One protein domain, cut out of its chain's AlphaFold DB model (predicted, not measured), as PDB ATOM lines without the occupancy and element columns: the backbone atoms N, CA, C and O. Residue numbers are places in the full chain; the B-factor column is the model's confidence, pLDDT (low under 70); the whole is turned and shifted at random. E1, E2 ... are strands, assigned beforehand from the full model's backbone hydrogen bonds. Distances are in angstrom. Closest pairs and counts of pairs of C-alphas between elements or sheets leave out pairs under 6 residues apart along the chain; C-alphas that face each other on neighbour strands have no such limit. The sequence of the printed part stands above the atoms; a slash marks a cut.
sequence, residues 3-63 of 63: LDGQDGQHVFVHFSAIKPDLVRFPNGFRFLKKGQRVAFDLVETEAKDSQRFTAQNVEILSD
ATOM      1  N   LEU A   3     -28.026  22.495 -32.500       87.19
ATOM      2  CA  LEU A   3     -28.807  22.728 -33.709       87.19
ATOM      3  C   LEU A   3     -29.722  21.532 -33.950       87.19
ATOM      4  O   LEU A   3     -29.314  20.388 -33.736       87.19
ATOM      5  N   ASP A   4     -30.920  21.811 -34.443       87.00
ATOM      6  CA  ASP A   4     -31.829  20.788 -34.941       87.00
ATOM      7  C   ASP A   4     -31.539  20.578 -36.431       87.00
ATOM      8  O   ASP A   4     -31.816  21.442 -37.268       87.00
ATOM      9  N   GLY A   5     -30.907  19.451 -36.758       78.44
ATOM     10  CA  GLY A   5     -30.683  19.026 -38.135       78.44
ATOM     11  C   GLY A   5     -31.998  18.653 -38.824       78.44
ATOM     12  O   GLY A   5     -32.975  18.287 -38.169       78.44
ATOM     13  N   GLN A   6     -32.020  18.711 -40.158       76.19
ATOM     14  CA  GLN A   6     -33.227  18.414 -40.947       76.19
ATOM     15  C   GLN A   6     -33.764  16.991 -40.717       76.19
ATOM     16  O   GLN A   6     -34.972  16.786 -40.773       76.19
ATOM     17  N   ASP A   7     -32.889  16.049 -40.360       76.00
ATOM     18  CA  ASP A   7     -33.241  14.650 -40.087       76.00
ATOM     19  C   ASP A   7     -33.553  14.374 -38.602       76.00
ATOM     20  O   ASP A   7     -33.518  13.229 -38.153       76.00
ATOM     21  N   GLY A   8     -33.806  15.416 -37.800       75.44
ATOM     22  CA  GLY A   8     -34.066  15.286 -36.360       75.44
ATOM     23  C   GLY A   8     -32.822  14.962 -35.524       75.44
ATOM     24  O   GLY A   8     -32.934  14.606 -34.353       75.44
ATOM     25  N   GLN A   9     -31.630  15.081 -36.112       82.31
ATOM     26  CA  GLN A   9     -30.365  14.897 -35.409       82.31
ATOM     27  C   GLN A   9     -29.987  16.162 -34.640       82.31
ATOM     28  O   GLN A   9     -29.985  17.262 -35.194       82.31
ATOM     29  N   HIS A  10     -29.598  15.999 -33.379       87.19
ATOM     30  CA  HIS A  10     -29.004  17.086 -32.613       87.19
ATOM     31  C   HIS A  10     -27.533  17.232 -32.981       87.19
ATOM     32  O   HIS A  10     -26.742  16.305 -32.806       87.19
ATOM     33  N   VAL A  11     -27.172  18.413 -33.475       90.44
ATOM     34  CA  VAL A  11     -25.804  18.725 -33.882       90.44
ATOM     35  C   VAL A  11     -25.199  19.690 -32.876       90.44
ATOM     36  O   VAL A  11     -25.736  20.770 -32.611       90.44
ATOM     37  N   PHE A  12     -24.066  19.307 -32.297       90.50
ATOM     38  CA  PHE A  12     -23.342  20.166 -31.377       90.50
ATOM     39  C   PHE A  12     -22.592  21.258 -32.140       90.50
ATOM     40  O   PHE A  12     -21.863  20.992 -33.092       90.50
ATOM     41  N   VAL A  13     -22.717  22.503 -31.690       91.62
ATOM     42  CA  VAL A  13     -21.962  23.629 -32.245       91.62
ATOM     43  C   VAL A  13     -21.200  24.360 -31.148       91.62
ATOM     44  O   VAL A  13     -21.769  24.827 -30.151       91.62
ATOM     45  N   HIS A  14     -19.896  24.504 -31.355       92.56
ATOM     46  CA  HIS A  14     -19.046  25.371 -30.553       92.56
ATOM     47  C   HIS A  14     -19.016  26.786 -31.153       92.56
ATOM     48  O   HIS A  14     -19.102  26.947 -32.366       92.56
ATOM     49  N   PHE A  15     -18.869  27.834 -30.335       91.06
ATOM     50  CA  PHE A  15     -18.878  29.219 -30.840       91.06
ATOM     51  C   PHE A  15     -17.748  29.495 -31.847       91.06
ATOM     52  O   PHE A  15     -17.885  30.355 -32.714       91.06
ATOM     53  N   SER A  16     -16.630  28.763 -31.750       92.44
ATOM     54  CA  SER A  16     -15.503  28.893 -32.680       92.44
ATOM     55  C   SER A  16     -15.835  28.425 -34.095       92.44
ATOM     56  O   SER A  16     -15.175  28.868 -35.029       92.44
ATOM     57  N   ALA A  17     -16.838  27.553 -34.246       94.62
ATOM     58  CA  ALA A  17     -17.295  27.058 -35.537       94.62
ATOM     59  C   ALA A  17     -18.164  28.079 -36.287       94.62
ATOM     60  O   ALA A  17     -18.350  27.940 -37.490       94.62
ATOM     61  N   ILE A  18     -18.685  29.105 -35.601       95.56
ATOM     62  CA  ILE A  18     -19.438  30.199 -36.225       95.56
ATOM     63  C   ILE A  18     -18.462  31.088 -36.985       95.56
ATOM     64  O   ILE A  18     -17.467  31.550 -36.416       95.56
ATOM     65  N   LYS A  19     -18.734  31.354 -38.262       94.44
ATOM     66  CA  LYS A  19     -17.894  32.236 -39.075       94.44
ATOM     67  C   LYS A  19     -17.798  33.631 -38.433       94.44
ATOM     68  O   LYS A  19     -18.783  34.124 -37.878       94.44
ATOM     69  N   PRO A  20     -16.615  34.269 -38.448       92.44
ATOM     70  CA  PRO A  20     -16.486  35.655 -38.019       92.44
ATOM     71  C   PRO A  20     -17.378  36.562 -38.866       92.44
ATOM     72  O   PRO A  20     -17.364  36.478 -40.090       92.44
ATOM     73  N   ASP A  21     -18.113  37.449 -38.209       91.75
ATOM     74  CA  ASP A  21     -18.938  38.464 -38.857       91.75
ATOM     75  C   ASP A  21     -18.870  39.725 -37.993       91.75
ATOM     76  O   ASP A  21     -19.430  39.758 -36.900       91.75
ATOM     77  N   LEU A  22     -18.137  40.746 -38.447       91.44
ATOM     78  CA  LEU A  22     -17.956  41.997 -37.698       91.44
ATOM     79  C   LEU A  22     -19.203  42.890 -37.723       91.44
ATOM     80  O   LEU A  22     -19.312  43.798 -36.902       91.44
ATOM     81  N   VAL A  23     -20.141  42.639 -38.639       92.31
ATOM     82  CA  VAL A  23     -21.417  43.357 -38.708       92.31
ATOM     83  C   VAL A  23     -22.367  42.803 -37.651       92.31
ATOM     84  O   VAL A  23     -22.972  43.569 -36.901       92.31
ATOM     85  N   ARG A  24     -22.467  41.473 -37.540       89.31
ATOM     86  CA  ARG A  24     -23.305  40.808 -36.525       89.31
ATOM     87  C   ARG A  24     -22.654  40.758 -35.143       89.31
ATOM     88  O   ARG A  24     -23.355  40.861 -34.138       89.31
ATOM     89  N   PHE A  25     -21.332  40.611 -35.083       92.44
ATOM     90  CA  PHE A  25     -20.544  40.479 -33.855       92.44
ATOM     91  C   PHE A  25     -19.438  41.548 -33.794       92.44
ATOM     92  O   PHE A  25     -18.251  41.221 -33.859       92.44
ATOM     93  N   PRO A  26     -19.791  42.837 -33.627       91.50
ATOM     94  CA  PRO A  26     -18.813  43.928 -33.594       91.50
ATOM     95  C   PRO A  26     -17.828  43.830 -32.418       91.50
ATOM     96  O   PRO A  26     -16.731  44.373 -32.479       91.50
ATOM     97  N   ASN A  27     -18.189  43.106 -31.354       91.69
ATOM     98  CA  ASN A  27     -17.319  42.809 -30.212       91.69
ATOM     99  C   ASN A  27     -16.577  41.460 -30.337       91.69
ATOM    100  O   ASN A  27     -15.930  41.029 -29.385       91.69
ATOM    101  N   GLY A  28     -16.713  40.758 -31.467       87.06
ATOM    102  CA  GLY A  28     -16.112  39.443 -31.707       87.06
ATOM    103  C   GLY A  28     -16.751  38.277 -30.939       87.06
ATOM    104  O   GLY A  28     -16.326  37.132 -31.117       87.06
ATOM    105  N   PHE A  29     -17.770  38.521 -30.108       90.12
ATOM    106  CA  PHE A  29     -18.449  37.470 -29.356       90.12
ATOM    107  C   PHE A  29     -19.515  36.796 -30.223       90.12
ATOM    108  O   PHE A  29     -20.551  37.384 -30.521       90.12
ATOM    109  N   ARG A  30     -19.254  35.549 -30.626       93.12
ATOM    110  CA  ARG A  30     -20.099  34.781 -31.553       93.12
ATOM    111  C   ARG A  30     -21.090  33.904 -30.803       93.12
ATOM    112  O   ARG A  30     -20.704  33.130 -29.930       93.12
ATOM    113  N   PHE A  31     -22.361  33.987 -31.175       93.06
ATOM    114  CA  PHE A  31     -23.435  33.202 -30.573       93.06
ATOM    115  C   PHE A  31     -24.582  32.994 -31.560       93.06
ATOM    116  O   PHE A  31     -24.704  33.722 -32.543       93.06
ATOM    117  N   LEU A  32     -25.434  32.012 -31.266       93.19
ATOM    118  CA  LEU A  32     -26.688  31.778 -31.974       93.19
ATOM    119  C   LEU A  32     -27.871  32.061 -31.049       93.19
ATOM    120  O   LEU A  32     -27.816  31.802 -29.845       93.19
ATOM    121  N   LYS A  33     -28.949  32.575 -31.628       92.50
ATOM    122  CA  LYS A  33     -30.248  32.764 -30.983       92.50
ATOM    123  C   LYS A  33     -31.179  31.636 -31.415       92.50
ATOM    124  O   LYS A  33     -31.096  31.131 -32.534       92.50
ATOM    125  N   LYS A  34     -32.111  31.270 -30.538       90.69
ATOM    126  CA  LYS A  34     -33.174  30.323 -30.887       90.69
ATOM    127  C   LYS A  34     -34.001  30.884 -32.052       90.69
ATOM    128  O   LYS A  34     -34.397  32.043 -31.997       90.69
ATOM    129  N   GLY A  35     -34.267  30.055 -33.060       91.62
ATOM    130  CA  GLY A  35     -35.038  30.424 -34.254       91.62
ATOM    131  C   GLY A  35     -34.194  30.819 -35.468       91.62
ATOM    132  O   GLY A  35     -34.709  30.769 -36.581       91.62
ATOM    133  N   GLN A  36     -32.898  31.106 -35.287       93.44
ATOM    134  CA  GLN A  36     -32.020  31.451 -36.406       93.44
ATOM    135  C   GLN A  36     -31.849  30.283 -37.373       93.44
ATOM    136  O   GLN A  36     -31.600  29.143 -36.969       93.44
ATOM    137  N   ARG A  37     -31.909  30.592 -38.671       93.75
ATOM    138  CA  ARG A  37     -31.586  29.641 -39.734       93.75
ATOM    139  C   ARG A  37     -30.098  29.714 -40.026       93.75
ATOM    140  O   ARG A  37     -29.570  30.785 -40.331       93.75
ATOM    141  N   VAL A  38     -29.437  28.564 -39.970       94.88
ATOM    142  CA  VAL A  38     -27.996  28.446 -40.195       94.88
ATOM    143  C   VAL A  38     -27.684  27.413 -41.273       94.88
ATOM    144  O   VAL A  38     -28.400  26.423 -41.412       94.88
ATOM    145  N   ALA A  39     -26.606  27.645 -42.015       94.69
ATOM    146  CA  ALA A  39     -25.936  26.634 -42.824       94.69
ATOM    147  C   ALA A  39     -24.658  26.191 -42.111       94.69
ATOM    148  O   ALA A  39     -24.016  26.999 -41.440       94.69
ATOM    149  N   PHE A  40     -24.298  24.917 -42.228       94.50
ATOM    150  CA  PHE A  40     -23.096  24.367 -41.611       94.50
ATOM    151  C   PHE A  40     -22.663  23.078 -42.303       94.50
ATOM    152  O   PHE A  40     -23.479  22.397 -42.925       94.50
ATOM    153  N   ASP A  41     -21.397  22.724 -42.116       93.50
ATOM    154  CA  ASP A  41     -20.867  21.423 -42.504       93.50
ATOM    155  C   ASP A  41     -21.051  20.445 -41.339       93.50
ATOM    156  O   ASP A  41     -20.605  20.710 -40.216       93.50
ATOM    157  N   LEU A  42     -21.730  19.325 -41.591       91.56
ATOM    158  CA  LEU A  42     -21.911  18.259 -40.609       91.56
ATOM    159  C   LEU A  42     -20.647  17.396 -40.554       91.56
ATOM    160  O   LEU A  42     -20.277  16.763 -41.542       91.56
ATOM    161  N   VAL A  43     -20.009  17.344 -39.390       90.81
ATOM    162  CA  VAL A  43     -18.830  16.515 -39.135       90.81
ATOM    163  C   VAL A  43     -19.179  15.451 -38.106       90.81
ATOM    164  O   VAL A  43     -19.506  15.760 -36.956       90.81
ATOM    165  N   GLU A  44     -19.087  14.196 -38.528       88.75
ATOM    166  CA  GLU A  44     -19.180  13.042 -37.642       88.75
ATOM    167  C   GLU A  44     -17.824  12.793 -36.968       88.75
ATOM    168  O   GLU A  44     -16.781  12.769 -37.622       88.75
ATOM    169  N   THR A  45     -17.834  12.632 -35.650       81.50
ATOM    170  CA  THR A  45     -16.641  12.365 -34.840       81.50
ATOM    171  C   THR A  45     -16.757  11.003 -34.163       81.50
ATOM    172  O   THR A  45     -17.858  10.505 -33.935       81.50
ATOM    173  N   GLU A  46     -15.628  10.410 -33.766       77.62
ATOM    174  CA  GLU A  46     -15.600   9.140 -33.015       77.62
ATOM    175  C   GLU A  46     -16.067   9.276 -31.548       77.62
ATOM    176  O   GLU A  46     -15.883   8.366 -30.734       77.62
ATOM    177  N   ALA A  47     -16.661  10.415 -31.175       72.19
ATOM    178  CA  ALA A  47     -17.202  10.619 -29.843       72.19
ATOM    179  C   ALA A  47     -18.299   9.579 -29.547       72.19
ATOM    180  O   ALA A  47     -19.252   9.418 -30.307       72.19
ATOM    181  N   LYS A  48     -18.171   8.881 -28.410       63.03
ATOM    182  CA  LYS A  48     -19.090   7.804 -27.998       63.03
ATOM    183  C   LYS A  48     -20.463   8.287 -27.505       63.03
ATOM    184  O   LYS A  48     -21.348   7.458 -27.329       63.03
ATOM    185  N   ASP A  49     -20.640   9.593 -27.316       64.12
ATOM    186  CA  ASP A  49     -21.835  10.203 -26.716       64.12
ATOM    187  C   ASP A  49     -22.545  11.184 -27.672       64.12
ATOM    188  O   ASP A  49     -22.206  11.302 -28.848       64.12
ATOM    189  N   SER A  50     -23.530  11.926 -27.148       62.41
ATOM    190  CA  SER A  50     -24.373  12.954 -27.806       62.41
ATOM    191  C   SER A  50     -23.659  14.023 -28.663       62.41
ATOM    192  O   SER A  50     -24.327  14.833 -29.299       62.41
ATOM    193  N   GLN A  51     -22.325  14.032 -28.707       68.31
ATOM    194  CA  GLN A  51     -21.494  14.910 -29.541       68.31
ATOM    195  C   GLN A  51     -20.978  14.230 -30.817       68.31
ATOM    196  O   GLN A  51     -20.118  14.784 -31.497       68.31
ATOM    197  N   ARG A  52     -21.494  13.044 -31.162       81.75
ATOM    198  CA  ARG A  52     -21.149  12.339 -32.405       81.75
ATOM    199  C   ARG A  52     -21.229  13.248 -33.634       81.75
ATOM    200  O   ARG A  52     -20.363  13.168 -34.496       81.75
ATOM    201  N   PHE A  53     -22.212  14.145 -33.678       89.12
ATOM    202  CA  PHE A  53     -22.382  15.121 -34.749       89.12
ATOM    203  C   PHE A  53     -22.010  16.527 -34.292       89.12
ATOM    204  O   PHE A  53     -22.587  17.062 -33.342       89.12
ATOM    205  N   THR A  54     -21.077  17.146 -35.011       91.44
ATOM    206  CA  THR A  54     -20.633  18.518 -34.765       91.44
ATOM    207  C   THR A  54     -20.797  19.382 -36.009       91.44
ATOM    208  O   THR A  54     -20.667  18.901 -37.130       91.44
ATOM    209  N   ALA A  55     -21.099  20.662 -35.816       93.31
ATOM    210  CA  ALA A  55     -21.193  21.633 -36.896       93.31
ATOM    211  C   ALA A  55     -19.872  22.395 -37.049       93.31
ATOM    212  O   ALA A  55     -19.319  22.889 -36.061       93.31
ATOM    213  N   GLN A  56     -19.408  22.541 -38.288       94.81
ATOM    214  CA  GLN A  56     -18.285  23.396 -38.676       94.81
ATOM    215  C   GLN A  56     -18.743  24.467 -39.672       94.81
ATOM    216  O   GLN A  56     -19.802  24.342 -40.285       94.81
ATOM    217  N   ASN A  57     -17.947  25.532 -39.822       95.31
ATOM    218  CA  ASN A  57     -18.178  26.606 -40.799       95.31
ATOM    219  C   ASN A  57     -19.592  27.216 -40.752       95.31
ATOM    220  O   ASN A  57     -20.168  27.559 -41.783       95.31
ATOM    221  N   VAL A  58     -20.143  27.366 -39.549       95.75
ATOM    222  CA  VAL A  58     -21.529  27.773 -39.325       95.75
ATOM    223  C   VAL A  58     -21.750  29.209 -39.794       95.75
ATOM    224  O   VAL A  58     -21.053  30.133 -39.368       95.75
ATOM    225  N   GLU A  59     -22.759  29.399 -40.632       95.56
ATOM    226  CA  GLU A  59     -23.144  30.668 -41.241       95.56
ATOM    227  C   GLU A  59     -24.609  30.984 -40.936       95.56
ATOM    228  O   GLU A  59     -25.482  30.131 -41.091       95.56
ATOM    229  N   ILE A  60     -24.886  32.209 -40.488       94.56
ATOM    230  CA  ILE A  60     -26.245  32.654 -40.160       94.56
ATOM    231  C   ILE A  60     -26.891  33.209 -41.427       94.56
ATOM    232  O   ILE A  60     -26.500  34.269 -41.913       94.56
ATOM    233  N   LEU A  61     -27.907  32.510 -41.930       93.88
ATOM    234  CA  LEU A  61     -28.632  32.895 -43.140       93.88
ATOM    235  C   LEU A  61     -29.730  33.919 -42.832       93.88
ATOM    236  O   LEU A  61     -29.897  34.893 -43.563       93.88
ATOM    237  N   SER A  62     -30.478  33.707 -41.747       91.81
ATOM    238  CA  SER A  62     -31.544  34.613 -41.311       91.81
ATOM    239  C   SER A  62     -31.834  34.482 -39.817       91.81
ATOM    240  O   SER A  62     -31.500  33.470 -39.193       91.81
ATOM    241  N   ASP A  63     -32.484  35.514 -39.280       87.06
ATOM    242  CA  ASP A  63     -33.035  35.532 -37.923       87.06
ATOM    243  C   ASP A  63     -34.463  34.969 -37.878       87.06
ATOM    244  O   ASP A  63     -35.158  35.036 -38.922       87.06
TER     245      ASP A  63
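This is residues 3 to 63 of the 63 residues of the protein "Cold-shock protein" of Sulfobacillus benefaciens (UniProt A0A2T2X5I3). With little regular structure, the domain is a sharply bent two-stranded hairpin, E2 and E3, with the short strand E1 beside the start of E3 and a long loop, residues 13 to 36, reaching to one end. The 61 printed residues hold no named helix and three strands, E1, E2, E3, of 21 residues: all strand, the sheet E2 - E3 antiparallel. It is compact, radius of gyration of the C-alphas 12.0 A, yet elongated, 36 by 19 by 16 A.

E2, residues 37 to 44, and E3, residues 53 to 62, form an antiparallel hairpin at 164 degrees; N 39 and O 59 are within hydrogen-bond range at 2.9 A. E2 bends by 54 degrees at residue 41, E3 by 77 degrees at residue 57. E1, residues 10 to 12, pairs with no named strand; its closest C-alphas to E3 are Phe 12 and Thr 54, 4.6 A. Residues 3 to 4 pair with 10 to 11, antiparallel.

E2 is 20.8 A long, from C-alpha 37 at (-31.586, 29.641, -39.734); E3 is 22.5 A long and ends with C-alpha 62 at (-31.544, 34.613, -41.311). E1 is 6.6 A.

The C-alphas farthest apart, Val 23 and Lys 48, are 37.2 A apart. The printed part has no cut. The link E1 to E2 is long. Residues 48 to 51 have pLDDT under 70.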